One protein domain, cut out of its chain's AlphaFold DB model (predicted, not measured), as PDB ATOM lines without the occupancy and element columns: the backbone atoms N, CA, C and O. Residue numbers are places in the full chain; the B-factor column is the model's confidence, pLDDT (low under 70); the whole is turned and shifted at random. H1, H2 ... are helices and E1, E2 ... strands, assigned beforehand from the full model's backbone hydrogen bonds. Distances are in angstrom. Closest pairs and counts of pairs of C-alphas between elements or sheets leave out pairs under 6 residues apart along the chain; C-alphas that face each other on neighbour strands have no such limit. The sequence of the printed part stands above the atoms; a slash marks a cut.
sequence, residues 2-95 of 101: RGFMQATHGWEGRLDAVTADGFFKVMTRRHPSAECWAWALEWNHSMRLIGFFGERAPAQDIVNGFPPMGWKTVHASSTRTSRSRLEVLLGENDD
ATOM      1  N   ARG A   2      18.218   0.397  20.306       88.38
ATOM      2  CA  ARG A   2      16.899   0.424  19.629       88.38
ATOM      3  C   ARG A   2      15.697   0.606  20.586       88.38
ATOM      4  O   ARG A   2      14.920   1.531  20.393       88.38
ATOM      5  N   GLY A   3      15.629  -0.175  21.672       91.50
ATOM      6  CA  GLY A   3      14.579  -0.026  22.697       91.50
ATOM      7  C   GLY A   3      14.572   1.337  23.406       91.50
ATOM      8  O   GLY A   3      13.513   1.907  23.623       91.50
ATOM      9  N   PHE A   4      15.747   1.913  23.682       94.12
ATOM     10  CA  PHE A   4      15.859   3.248  24.284       94.12
ATOM     11  C   PHE A   4      15.352   4.347  23.345       94.12
ATOM     12  O   PHE A   4      14.600   5.220  23.769       94.12
ATOM     13  N   MET A   5      15.722   4.285  22.060       92.94
ATOM     14  CA  MET A   5      15.228   5.233  21.058       92.94
ATOM     15  C   MET A   5      13.706   5.139  20.927       92.94
ATOM     16  O   MET A   5      13.024   6.155  20.984       92.94
ATOM     17  N   GLN A   6      13.159   3.923  20.838       92.94
ATOM     18  CA  GLN A   6      11.712   3.705  20.777       92.94
ATOM     19  C   GLN A   6      10.992   4.220  22.026       92.94
ATOM     20  O   GLN A   6       9.962   4.872  21.902       92.94
ATOM     21  N   ALA A   7      11.538   4.001  23.220       95.19
ATOM     22  CA  ALA A   7      10.902   4.451  24.454       95.19
ATOM     23  C   ALA A   7      10.907   5.977  24.633       95.19
ATOM     24  O   ALA A   7      10.018   6.516  25.286       95.19
ATOM     25  N   THR A   8      11.896   6.673  24.065       94.94
ATOM     26  CA  THR A   8      12.152   8.094  24.356       94.94
ATOM     27  C   THR A   8      11.947   9.029  23.161       94.94
ATOM     28  O   THR A   8      12.097  10.238  23.313       94.94
ATOM     29  N   HIS A   9      11.621   8.529  21.960       91.62
ATOM     30  CA  HIS A   9      11.447   9.365  20.756       91.62
ATOM     31  C   HIS A   9      10.333  10.415  20.875       91.62
ATOM     32  O   HIS A   9      10.483  11.501  20.331       91.62
ATOM     33  N   GLY A  10       9.248  10.106  21.591       92.56
ATOM     34  CA  GLY A  10       8.113  11.016  21.784       92.56
ATOM     35  C   GLY A  10       8.235  11.946  22.994       92.56
ATOM     36  O   GLY A  10       7.286  12.653  23.312       92.56
ATOM     37  N   TRP A  11       9.356  11.907  23.718       95.31
ATOM     38  CA  TRP A  11       9.552  12.742  24.901       95.31
ATOM     39  C   TRP A  11       9.966  14.157  24.506       95.31
ATOM     40  O   TRP A  11      10.678  14.353  23.521       95.31
ATOM     41  N   GLU A  12       9.573  15.140  25.312       95.12
ATOM     42  CA  GLU A  12       9.898  16.543  25.059       95.12
ATOM     43  C   GLU A  12      11.417  16.766  25.123       95.12
ATOM     44  O   GLU A  12      12.060  16.491  26.142       95.12
ATOM     45  N   GLY A  13      11.989  17.278  24.030       94.25
ATOM     46  CA  GLY A  13      13.398  17.654  23.940       94.25
ATOM     47  C   GLY A  13      13.720  18.877  24.793       94.25
ATOM     48  O   GLY A  13      12.996  19.867  24.780       94.25
ATOM     49  N   ARG A  14      14.823  18.810  25.543       95.00
ATOM     50  CA  ARG A  14      15.286  19.895  26.429       95.00
ATOM     51  C   ARG A  14      16.699  20.366  26.100       95.00
ATOM     52  O   ARG A  14      17.032  21.520  26.337       95.00
ATOM     53  N   LEU A  15      17.501  19.479  25.525       94.12
ATOM     54  CA  LEU A  15      18.812  19.755  24.957       94.12
ATOM     55  C   LEU A  15      18.960  18.859  23.734       94.12
ATOM     56  O   LEU A  15      18.693  17.661  23.819       94.12
ATOM     57  N   ASP A  16      19.409  19.441  22.634       94.12
ATOM     58  CA  ASP A  16      19.878  18.726  21.454       94.12
ATOM     59  C   ASP A  16      21.007  19.561  20.857       94.12
ATOM     60  O   ASP A  16      20.798  20.701  20.436       94.12
ATOM     61  N   ALA A  17      22.226  19.041  20.929       94.12
ATOM     62  CA  ALA A  17      23.403  19.749  20.473       94.12
ATOM     63  C   ALA A  17      24.330  18.815  19.707       94.12
ATOM     64  O   ALA A  17      24.650  17.708  20.141       94.12
ATOM     65  N   VAL A  18      24.804  19.330  18.578       94.88
ATOM     66  CA  VAL A  18      25.812  18.713  17.729       94.88
ATOM     67  C   VAL A  18      26.924  19.733  17.559       94.88
ATOM     68  O   VAL A  18      26.672  20.852  17.109       94.88
ATOM     69  N   THR A  19      28.140  19.371  17.944       94.00
ATOM     70  CA  THR A  19      29.303  20.262  17.900       94.00
ATOM     71  C   THR A  19      30.471  19.592  17.193       94.00
ATOM     72  O   THR A  19      30.432  18.394  16.902       94.00
ATOM     73  N   ALA A  20      31.489  20.403  16.878       93.69
ATOM     74  CA  ALA A  20      32.694  19.979  16.168       93.69
ATOM     75  C   ALA A  20      32.362  19.118  14.938       93.69
ATOM     76  O   ALA A  20      32.808  17.988  14.850       93.69
ATOM     77  N   ASP A  21      31.510  19.629  14.045       91.44
ATOM     78  CA  ASP A  21      31.130  18.959  12.790       91.44
ATOM     79  C   ASP A  21      30.596  17.519  12.954       91.44
ATOM     80  O   ASP A  21      30.873  16.618  12.170       91.44
ATOM     81  N   GLY A  22      29.832  17.273  14.021       90.44
ATOM     82  CA  GLY A  22      29.213  15.968  14.257       90.44
ATOM     83  C   GLY A  22      30.031  15.016  15.120       90.44
ATOM     84  O   GLY A  22      29.511  13.960  15.477       90.44
ATOM     85  N   PHE A  23      31.246  15.395  15.514       92.62
ATOM     86  CA  PHE A  23      32.100  14.567  16.362       92.62
ATOM     87  C   PHE A  23      31.547  14.410  17.777       92.62
ATOM     88  O   PHE A  23      31.762  13.372  18.403       92.62
ATOM     89  N   PHE A  24      30.821  15.406  18.284       94.38
ATOM     90  CA  PHE A  24      30.205  15.337  19.604       94.38
ATOM     91  C   PHE A  24      28.720  15.646  19.507       94.38
ATOM     92  O   PHE A  24      28.316  16.656  18.926       94.38
ATOM     93  N   LYS A  25      27.906  14.767  20.089       95.81
ATOM     94  CA  LYS A  25      26.451  14.925  20.127       95.81
ATOM     95  C   LYS A  25      25.959  14.689  21.538       95.81
ATOM     96  O   LYS A  25      26.422  13.764  22.202       95.81
ATOM     97  N   VAL A  26      25.015  15.498  21.991       96.38
ATOM     98  CA  VAL A  26      24.352  15.316  23.280       96.38
ATOM     99  C   VAL A  26      22.876  15.617  23.133       96.38
ATOM    100  O   VAL A  26      22.486  16.527  22.405       96.38
ATOM    101  N   MET A  27      22.053  14.865  23.850       96.25
ATOM    102  CA  MET A  27      20.636  15.159  23.960       96.25
ATOM    103  C   MET A  27      20.119  14.872  25.363       96.25
ATOM    104  O   MET A  27      20.658  14.023  26.079       96.25
ATOM    105  N   THR A  28      19.063  15.584  25.751       97.00
ATOM    106  CA  THR A  28      18.243  15.236  26.909       97.00
ATOM    107  C   THR A  28      16.764  15.444  26.610       97.00
ATOM    108  O   THR A  28      16.374  16.400  25.932       97.00
ATOM    109  N   ARG A  29      15.937  14.528  27.107       96.56
ATOM    110  CA  ARG A  29      14.481  14.529  26.962       96.56
ATOM    111  C   ARG A  29      13.823  14.287  28.312       96.56
ATOM    112  O   ARG A  29      14.285  13.439  29.076       96.56
ATOM    113  N   ARG A  30      12.729  14.990  28.598       97.44
ATOM    114  CA  ARG A  30      11.981  14.846  29.856       97.44
ATOM    115  C   ARG A  30      10.838  13.844  29.695       97.44
ATOM    116  O   ARG A  30      10.103  13.908  28.712       97.44
ATOM    117  N   HIS A  31      10.675  12.942  30.663       97.56
ATOM    118  CA  HIS A  31       9.530  12.034  30.717       97.56
ATOM    119  C   HIS A  31       8.221  12.844  30.802       97.56
ATOM    120  O   HIS A  31       8.174  13.833  31.534       97.56
ATOM    121  N   PRO A  32       7.143  12.447  30.097       96.94
ATOM    122  CA  PRO A  32       5.916  13.248  30.003       96.94
ATOM    123  C   PRO A  32       5.193  13.477  31.340       96.94
ATOM    124  O   PRO A  32       4.470  14.458  31.480       96.94
ATOM    125  N   SER A  33       5.357  12.575  32.311       96.69
ATOM    126  CA  SER A  33       4.578  12.590  33.561       96.69
ATOM    127  C   SER A  33       5.355  12.259  34.838       96.69
ATOM    128  O   SER A  33       4.749  12.168  35.900       96.69
ATOM    129  N   ALA A  34       6.671  12.048  34.763       96.69
ATOM    130  CA  ALA A  34       7.470  11.603  35.907       96.69
ATOM    131  C   ALA A  34       8.757  12.418  36.002       96.69
ATOM    132  O   ALA A  34       9.233  12.947  34.996       96.69
ATOM    133  N   GLU A  35       9.359  12.461  37.191       96.62
ATOM    134  CA  GLU A  35      10.681  13.052  37.406       96.62
ATOM    135  C   GLU A  35      11.775  12.095  36.917       96.62
ATOM    136  O   GLU A  35      12.578  11.557  37.671       96.62
ATOM    137  N   CYS A  36      11.770  11.848  35.611       97.94
ATOM    138  CA  CYS A  36      12.700  10.991  34.900       97.94
ATOM    139  C   CYS A  36      13.090  11.671  33.592       97.94
ATOM    140  O   CYS A  36      12.284  12.324  32.928       97.94
ATOM    141  N   TRP A  37      14.349  11.522  33.219       98.12
ATOM    142  CA  TRP A  37      14.912  12.138  32.034       98.12
ATOM    143  C   TRP A  37      15.765  11.131  31.302       98.12
ATOM    144  O   TRP A  37      16.486  10.364  31.929       98.12
ATOM    145  N   ALA A  38      15.703  11.158  29.981       97.88
ATOM    146  CA  ALA A  38      16.551  10.379  29.102       97.88
ATOM    147  C   ALA A  38      17.697  11.258  28.612       97.88
ATOM    148  O   ALA A  38      17.468  12.408  28.250       97.88
ATOM    149  N   TRP A  39      18.907  10.716  28.547       97.69
ATOM    150  CA  TRP A  39      20.053  11.403  27.960       97.69
ATOM    151  C   TRP A  39      20.855  10.473  27.063       97.69
ATOM    152  O   TRP A  39      20.874   9.253  27.260       97.69
ATOM    153  N   ALA A  40      21.539  11.068  26.093       97.12
ATOM    154  CA  ALA A  40      22.504  10.369  25.265       97.12
ATOM    155  C   ALA A  40      23.698  11.261  24.928       97.12
ATOM    156  O   ALA A  40      23.561  12.477  24.811       97.12
ATOM    157  N   LEU A  41      24.856  10.630  24.754       96.25
ATOM    158  CA  LEU A  41      26.117  11.248  24.360       96.25
ATOM    159  C   LEU A  41      26.753  10.413  23.247       96.25
ATOM    160  O   LEU A  41      26.829   9.193  23.377       96.25
ATOM    161  N   GLU A  42      27.242  11.056  22.191       95.56
ATOM    162  CA  GLU A  42      28.158  10.470  21.208       95.56
ATOM    163  C   GLU A  42      29.504  11.188  21.276       95.56
ATOM    164  O   GLU A  42      29.552  12.419  21.278       95.56
ATOM    165  N   TRP A  43      30.586  10.410  21.320       94.00
ATOM    166  CA  TRP A  43      31.957  10.906  21.328       94.00
ATOM    167  C   TRP A  43      32.743  10.333  20.149       94.00
ATOM    168  O   TRP A  43      32.940   9.120  20.048       94.00
ATOM    169  N   ASN A  44      33.206  11.220  19.269       90.75
ATOM    170  CA  ASN A  44      34.096  10.946  18.143       90.75
ATOM    171  C   ASN A  44      33.664   9.732  17.296       90.75
ATOM    172  O   ASN A  44      34.465   8.828  17.068       90.75
ATOM    173  N   HIS A  45      32.374   9.648  16.942       85.31
ATOM    174  CA  HIS A  45      31.765   8.563  16.145       85.31
ATOM    175  C   HIS A  45      32.017   7.119  16.625       85.31
ATOM    176  O   HIS A  45      31.721   6.169  15.907       85.31
ATOM    177  N   SER A  46      32.560   6.932  17.828       86.25
ATOM    178  CA  SER A  46      33.105   5.643  18.277       86.25
ATOM    179  C   SER A  46      32.457   5.150  19.558       86.25
ATOM    180  O   SER A  46      32.360   3.944  19.774       86.25
ATOM    181  N   MET A  47      31.977   6.065  20.401       89.25
ATOM    182  CA  MET A  47      31.343   5.719  21.663       89.25
ATOM    183  C   MET A  47      30.005   6.424  21.803       89.25
ATOM    184  O   MET A  47      29.905   7.637  21.618       89.25
ATOM    185  N   ARG A  48      28.986   5.655  22.190       92.31
ATOM    186  CA  ARG A  48      27.671   6.173  22.555       92.31
ATOM    187  C   ARG A  48      27.301   5.717  23.949       92.31
ATOM    188  O   ARG A  48      27.366   4.529  24.257       92.31
ATOM    189  N   LEU A  49      26.877   6.664  24.770       94.50
ATOM    190  CA  LEU A  49      26.322   6.406  26.088       94.50
ATOM    191  C   LEU A  49      24.871   6.854  26.099       94.50
ATOM    192  O   LEU A  49      24.520   7.868  25.502       94.50
ATOM    193  N   ILE A  50      24.036   6.074  26.772       96.06
ATOM    194  CA  ILE A  50      22.630   6.382  27.004       96.06
ATOM    195  C   ILE A  50      22.317   6.108  28.462       96.06
ATOM    196  O   ILE A  50      22.920   5.229  29.084       96.06
ATOM    197  N   GLY A  51      21.331   6.807  28.992       96.94
ATOM    198  CA  GLY A  51      20.869   6.529  30.333       96.94
ATOM    199  C   GLY A  51      19.662   7.349  30.715       96.94
ATOM    200  O   GLY A  51      19.102   8.100  29.913       96.94
ATOM    201  N   PHE A  52      19.297   7.186  31.979       97.88
ATOM    202  CA  PHE A  52      18.268   7.975  32.621       97.88
ATOM    203  C   PHE A  52      18.833   8.676  33.859       97.88
ATOM    204  O   PHE A  52      19.770   8.167  34.478       97.88
ATOM    205  N   PHE A  53      18.275   9.829  34.216       95.75
ATOM    206  CA  PHE A  53      18.485  10.481  35.512       95.75
ATOM    207  C   PHE A  53      17.142  10.889  36.129       95.75
ATOM    208  O   PHE A  53      16.144  11.014  35.420       95.75
ATOM    209  N   GLY A  54      17.122  11.079  37.450       95.94
ATOM    210  CA  GLY A  54      15.902  11.291  38.233       95.94
ATOM    211  C   GLY A  54      15.497  10.037  39.011       95.94
ATOM    212  O   GLY A  54      16.351   9.320  39.537       95.94
ATOM    213  N   GLU A  55      14.197   9.781  39.099       97.06
ATOM    214  CA  GLU A  55      13.637   8.652  39.834       97.06
ATOM    215  C   GLU A  55      13.949   7.307  39.172       97.06
ATOM    216  O   GLU A  55      13.796   7.105  37.963       97.06
ATOM    217  N   ARG A  56      14.341   6.335  40.001       96.75
ATOM    218  CA  ARG A  56      14.703   4.997  39.528       96.75
ATOM    219  C   ARG A  56      13.505   4.204  39.015       96.75
ATOM    220  O   ARG A  56      13.674   3.462  38.053       96.75
ATOM    221  N   ALA A  57      12.343   4.306  39.660       97.81
ATOM    222  CA  ALA A  57      11.193   3.464  39.328       97.81
ATOM    223  C   ALA A  57      10.705   3.683  37.880       97.81
ATOM    224  O   ALA A  57      10.736   2.712  37.125       97.81
ATOM    225  N   PRO A  58      10.431   4.922  37.415       97.12
ATOM    226  CA  PRO A  58      10.053   5.153  36.019       97.12
ATOM    227  C   PRO A  58      11.123   4.684  35.024       97.12
ATOM    228  O   PRO A  58      10.811   4.063  34.010       97.12
ATOM    229  N   ALA A  59      12.404   4.938  35.320       97.25
ATOM    230  CA  ALA A  59      13.509   4.478  34.480       97.25
ATOM    231  C   ALA A  59      13.566   2.944  34.388       97.25
ATOM    232  O   ALA A  59      13.778   2.388  33.310       97.25
ATOM    233  N   GLN A  60      13.360   2.250  35.510       97.12
ATOM    234  CA  GLN A  60      13.355   0.793  35.560       97.12
ATOM    235  C   GLN A  60      12.168   0.209  34.791       97.12
ATOM    236  O   GLN A  60      12.363  -0.759  34.058       97.12
ATOM    237  N   ASP A  61      10.980   0.805  34.900       96.50
ATOM    238  CA  ASP A  61       9.785   0.367  34.172       96.50
ATOM    239  C   ASP A  61       9.988   0.451  32.655       96.50
ATOM    240  O   ASP A  61       9.681  -0.493  31.925       96.50
ATOM    241  N   ILE A  62      10.613   1.532  32.180       96.00
ATOM    242  CA  ILE A  62      10.989   1.687  30.770       96.00
ATOM    243  C   ILE A  62      11.977   0.597  30.341       96.00
ATOM    244  O   ILE A  62      11.789  -0.041  29.305       96.00
ATOM    245  N   VAL A  63      13.028   0.370  31.135       94.56
ATOM    246  CA  VAL A  63      14.066  -0.627  30.829       94.56
ATOM    247  C   VAL A  63      13.498  -2.047  30.830       94.56
ATOM    248  O   VAL A  63      13.898  -2.857  29.996       94.56
ATOM    249  N   ASN A  64      12.545  -2.349  31.711       94.56
ATOM    250  CA  ASN A  64      11.858  -3.641  31.747       94.56
ATOM    251  C   ASN A  64      11.052  -3.905  30.465       94.56
ATOM    252  O   ASN A  64      10.885  -5.060  30.081       94.56
ATOM    253  N   GLY A  65      10.591  -2.849  29.786       93.12
ATOM    254  CA  GLY A  65       9.913  -2.931  28.493       93.12
ATOM    255  C   GLY A  65      10.850  -3.077  27.290       93.12
ATOM    256  O   GLY A  65      10.378  -3.217  26.160       93.12
ATOM    257  N   PHE A  66      12.174  -3.031  27.482       92.06
ATOM    258  CA  PHE A  66      13.103  -3.188  26.367       92.06
ATOM    259  C   PHE A  66      13.068  -4.614  25.811       92.06
ATOM    260  O   PHE A  66      12.952  -5.580  26.568       92.06
ATOM    261  N   PRO A  67      13.228  -4.773  24.482       85.19
ATOM    262  CA  PRO A  67      13.284  -6.091  23.879       85.19
ATOM    263  C   PRO A  67      14.412  -6.916  24.516       85.19
ATOM    264  O   PRO A  67      15.498  -6.377  24.781       85.19
ATOM    265  N   PRO A  68      14.183  -8.220  24.749       81.81
ATOM    266  CA  PRO A  68      15.153  -9.077  25.406       81.81
ATOM    267  C   PRO A  68      16.473  -9.071  24.639       81.81
ATOM    268  O   PRO A  68      16.532  -9.202  23.414       81.81
ATOM    269  N   MET A  69      17.567  -8.912  25.376       81.50
ATOM    270  CA  MET A  69      18.900  -8.951  24.793       81.50
ATOM    271  C   MET A  69      19.278 -10.401  24.474       81.50
ATOM    272  O   MET A  69      19.340 -11.237  25.373       81.50
ATOM    273  N   GLY A  70      19.577 -10.687  23.204       76.38
ATOM    274  CA  GLY A  70      20.033 -12.000  22.731       76.38
ATOM    275  C   GLY A  70      21.466 -12.332  23.158       76.38
ATOM    276  O   GLY A  70      22.365 -12.398  22.324       76.38
ATOM    277  N   TRP A  71      21.699 -12.486  24.460       83.19
ATOM    278  CA  TRP A  71      22.997 -12.865  25.014       83.19
ATOM    279  C   TRP A  71      23.369 -14.294  24.620       83.19
ATOM    280  O   TRP A  71      22.593 -15.226  24.824       83.19
ATOM    281  N   LYS A  72      24.595 -14.485  24.130       83.44
ATOM    282  CA  LYS A  72      25.215 -15.803  24.001       83.44
ATOM    283  C   LYS A  72      26.109 -16.040  25.211       83.44
ATOM    284  O   LYS A  72      27.012 -15.252  25.491       83.44
ATOM    285  N   THR A  73      25.869 -17.122  25.940       84.81
ATOM    286  CA  THR A  73      26.787 -17.559  26.996       84.81
ATOM    287  C   THR A  73      28.033 -18.135  26.335       84.81
ATOM    288  O   THR A  73      27.949 -19.133  25.628       84.81
ATOM    289  N   VAL A  74      29.180 -17.488  26.542       85.94
ATOM    290  CA  VAL A  74      30.480 -17.937  26.013       85.94
ATOM    291  C   VAL A  74      31.105 -18.955  26.959       85.94
ATOM    292  O   VAL A  74      31.752 -19.903  26.526       85.94
ATOM    293  N   HIS A  75      30.900 -18.765  28.261       80.44
ATOM    294  CA  HIS A  75      31.411 -19.653  29.294       80.44
ATOM    295  C   HIS A  75      30.521 -19.575  30.536       80.44
ATOM    296  O   HIS A  75      30.146 -18.479  30.959       80.44
ATOM    297  N   ALA A  76      30.209 -20.720  31.135       83.06
ATOM    298  CA  ALA A  76      29.525 -20.803  32.418       83.06
ATOM    299  C   ALA A  76      30.249 -21.817  33.307       83.06
ATOM    300  O   ALA A  76      30.469 -22.957  32.911       83.06
ATOM    301  N   SER A  77      30.619 -21.375  34.503       86.00
ATOM    302  CA  SER A  77      31.196 -22.183  35.576       86.00
ATOM    303  C   SER A  77      30.460 -21.876  36.881       86.00
ATOM    304  O   SER A  77      29.668 -20.932  36.939       86.00
ATOM    305  N   SER A  78      30.745 -22.629  37.944       81.12
ATOM    306  CA  SER A  78      30.154 -22.403  39.271       81.12
ATOM    307  C   SER A  78      30.487 -21.031  39.875       81.12
ATOM    308  O   SER A  78      29.746 -20.556  40.729       81.12
ATOM    309  N   THR A  79      31.566 -20.375  39.432       85.94
ATOM    310  CA  THR A  79      32.037 -19.092  39.987       85.94
ATOM    311  C   THR A  79      31.948 -17.924  39.010       85.94
ATOM    312  O   THR A  79      32.012 -16.767  39.424       85.94
ATOM    313  N   ARG A  80      31.799 -18.187  37.705       82.62
ATOM    314  CA  ARG A  80      31.801 -17.138  36.680       82.62
ATOM    315  C   ARG A  80      30.937 -17.502  35.487       82.62
ATOM    316  O   ARG A  80      31.116 -18.548  34.865       82.62
ATOM    317  N   THR A  81      30.073 -16.566  35.107       85.81
ATOM    318  CA  THR A  81      29.363 -16.589  33.827       85.81
ATOM    319  C   THR A  81      29.886 -15.457  32.953       85.81
ATOM    320  O   THR A  81      29.889 -14.300  33.365       85.81
ATOM    321  N   SER A  82      30.325 -15.789  31.743       85.62
ATOM    322  CA  SER A  82      30.688 -14.831  30.703       85.62
ATOM    323  C   SER A  82      29.651 -14.890  29.587       85.62
ATOM    324  O   SER A  82      29.382 -15.957  29.024       85.62
ATOM    325  N   ARG A  83      29.053 -13.742  29.270       86.00
ATOM    326  CA  ARG A  83      28.069 -13.589  28.196       86.00
ATOM    327  C   ARG A  83      28.575 -12.543  27.220       86.00
ATOM    328  O   ARG A  83      29.078 -11.506  27.636       86.00
ATOM    329  N   SER A  84      28.417 -12.807  25.932       85.50
ATOM    330  CA  SER A  84      28.697 -11.848  24.872       85.50
ATOM    331  C   SER A  84      27.444 -11.609  24.043       85.50
ATOM    332  O   SER A  84      26.503 -12.407  24.027       85.50
ATOM    333  N   ARG A  85      27.414 -10.475  23.353       83.19
ATOM    334  CA  ARG A  85      26.410 -10.170  22.341       83.19
ATOM    335  C   ARG A  85      27.119  -9.450  21.210       83.19
ATOM    336  O   ARG A  85      27.935  -8.574  21.478       83.19
ATOM    337  N   LEU A  86      26.798  -9.808  19.971       79.06
ATOM    338  CA  LEU A  86      27.202  -8.989  18.837       79.06
ATOM    339  C   LEU A  86      26.362  -7.717  18.826       79.06
ATOM    340  O   LEU A  86      25.144  -7.739  19.045       79.06
ATOM    341  N   GLU A  87      27.029  -6.599  18.596       74.69
ATOM    342  CA  GLU A  87      26.339  -5.367  18.282       74.69
ATOM    343  C   GLU A  87      25.790  -5.463  16.857       74.69
ATOM    344  O   GLU A  87      26.471  -5.918  15.941       74.69
ATOM    345  N   VAL A  88      24.521  -5.100  16.694       79.94
ATOM    346  CA  VAL A  88      23.872  -5.051  15.386       79.94
ATOM    347  C   VAL A  88      23.848  -3.589  14.990       79.94
ATOM    348  O   VAL A  88      23.196  -2.791  15.671       79.94
ATOM    349  N   LEU A  89      24.567  -3.256  13.918       79.25
ATOM    350  CA  LEU A  89      24.551  -1.912  13.359       79.25
ATOM    351  C   LEU A  89      23.114  -1.528  12.997       79.25
ATOM    352  O   LEU A  89      22.348  -2.321  12.443       79.25
ATOM    353  N   LEU A  90      22.742  -0.310  13.367       82.56
ATOM    354  CA  LEU A  90      21.500   0.306  12.923       82.56
ATOM    355  C   LEU A  90      21.721   0.822  11.500       82.56
ATOM    356  O   LEU A  90      22.794   1.344  11.204       82.56
ATOM    357  N   GLY A  91      20.718   0.688  10.631       83.06
ATOM    358  CA  GLY A  91      20.726   1.447   9.383       83.06
ATOM    359  C   GLY A  91      20.667   2.945   9.690       83.06
ATOM    360  O   GLY A  91      20.126   3.340  10.723       83.06
ATOM    361  N   GLU A  92      21.183   3.789   8.801       79.38
ATOM    362  CA  GLU A  92      21.209   5.249   9.009       79.38
ATOM    363  C   GLU A  92      19.807   5.816   9.298       79.38
ATOM    364  O   GLU A  92      19.607   6.607  10.221       79.38
ATOM    365  N   ASN A  93      18.800   5.309   8.585       84.38
ATOM    366  CA  ASN A  93      17.402   5.708   8.753       84.38
ATOM    367  C   ASN A  93      16.725   5.131  10.006       84.38
ATOM    368  O   ASN A  93      15.628   5.575  10.352       84.38
ATOM    369  N   ASP A  94      17.370   4.210  10.720       85.06
ATOM    370  CA  ASP A  94      16.888   3.677  11.998       85.06
ATOM    371  C   ASP A  94      17.477   4.431  13.201       85.06
ATOM    372  O   ASP A  94      16.997   4.268  14.326       85.06
ATOM    373  N   ASP A  95      18.522   5.237  12.988       86.75
ATOM    374  CA  ASP A  95      19.168   6.008  14.046       86.75
ATOM    375  C   ASP A  95      18.444   7.344  14.252       86.75
ATOM    376  O   ASP A  95      18.558   8.290  13.465       86.75
TER     377      ASP A  95
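This is residues 2 to 95 of the 101 residues of an uncharacterized protein of Rhizobium sp. 63-7 (UniProt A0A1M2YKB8). A twisted wall of four strands, E1 to E4, has two short helices, H1 and H2, over one face; the small hairpin E5 and E6 lies away from it as an arm, and residues 85 to 95 fold back towards H1. The 94 printed residues run H1 E1 E2 E3 E4 H2 E5 E6, class mixed, helices and strands. Both sheets are antiparallel, ordered E1 E2 E3 E4 and E5 E6. The whole is loose, with a radius of gyration of the C-alphas of 16.0 A and spans of 46 by 34 by 23 A.

Start at H1, residues 2 to 8, then follow E1, 12 to 19, E2, 24 to 30, E3, 36 to 43, and E4, 47 to 54, a meander, each strand the antiparallel neighbour of the one before. Look for N 17 and O 26 at 2.9 A, N 27 and O 40 at 3.0 A, and N 39 and O 51 at 3.0 A, each within hydrogen-bond range. H1 is on this sheet at a height of 10.3 A, its closest C-alphas to E3 being Thr 8 and Ala 38, 6.9 A apart. H2, residues 56 to 64, is on the same face at a height of 9.3 A; its closest C-alphas to E4 are Ala 59 and Phe 52, 6.2 A apart. H1 and H2 are close but not clearly touching, closest at C-alphas 7 and 62, 6.9 A. In both helices every O i to N i+4 pair is within hydrogen-bond range. E5, 72 to 76, and E6, 81 to 84, form a hairpin with N 74 and O 82 at 2.9 A; both are apart from E4.

Find C-alpha 2 at (16.899, 0.424, 19.629), where H1 begins. E1 spans 21.0 A, E2 20.9 A, E3 23.6 A, E4 23.3 A and H2 12.0 A. E6 ends at C-alpha 84, (28.697, -11.848, 24.872).

The C-alphas farthest apart, of Asp 21 and Ser 78, are 49.1 A apart. The printed part has no cut and no long link; no printed residue is under 70 in pLDDT.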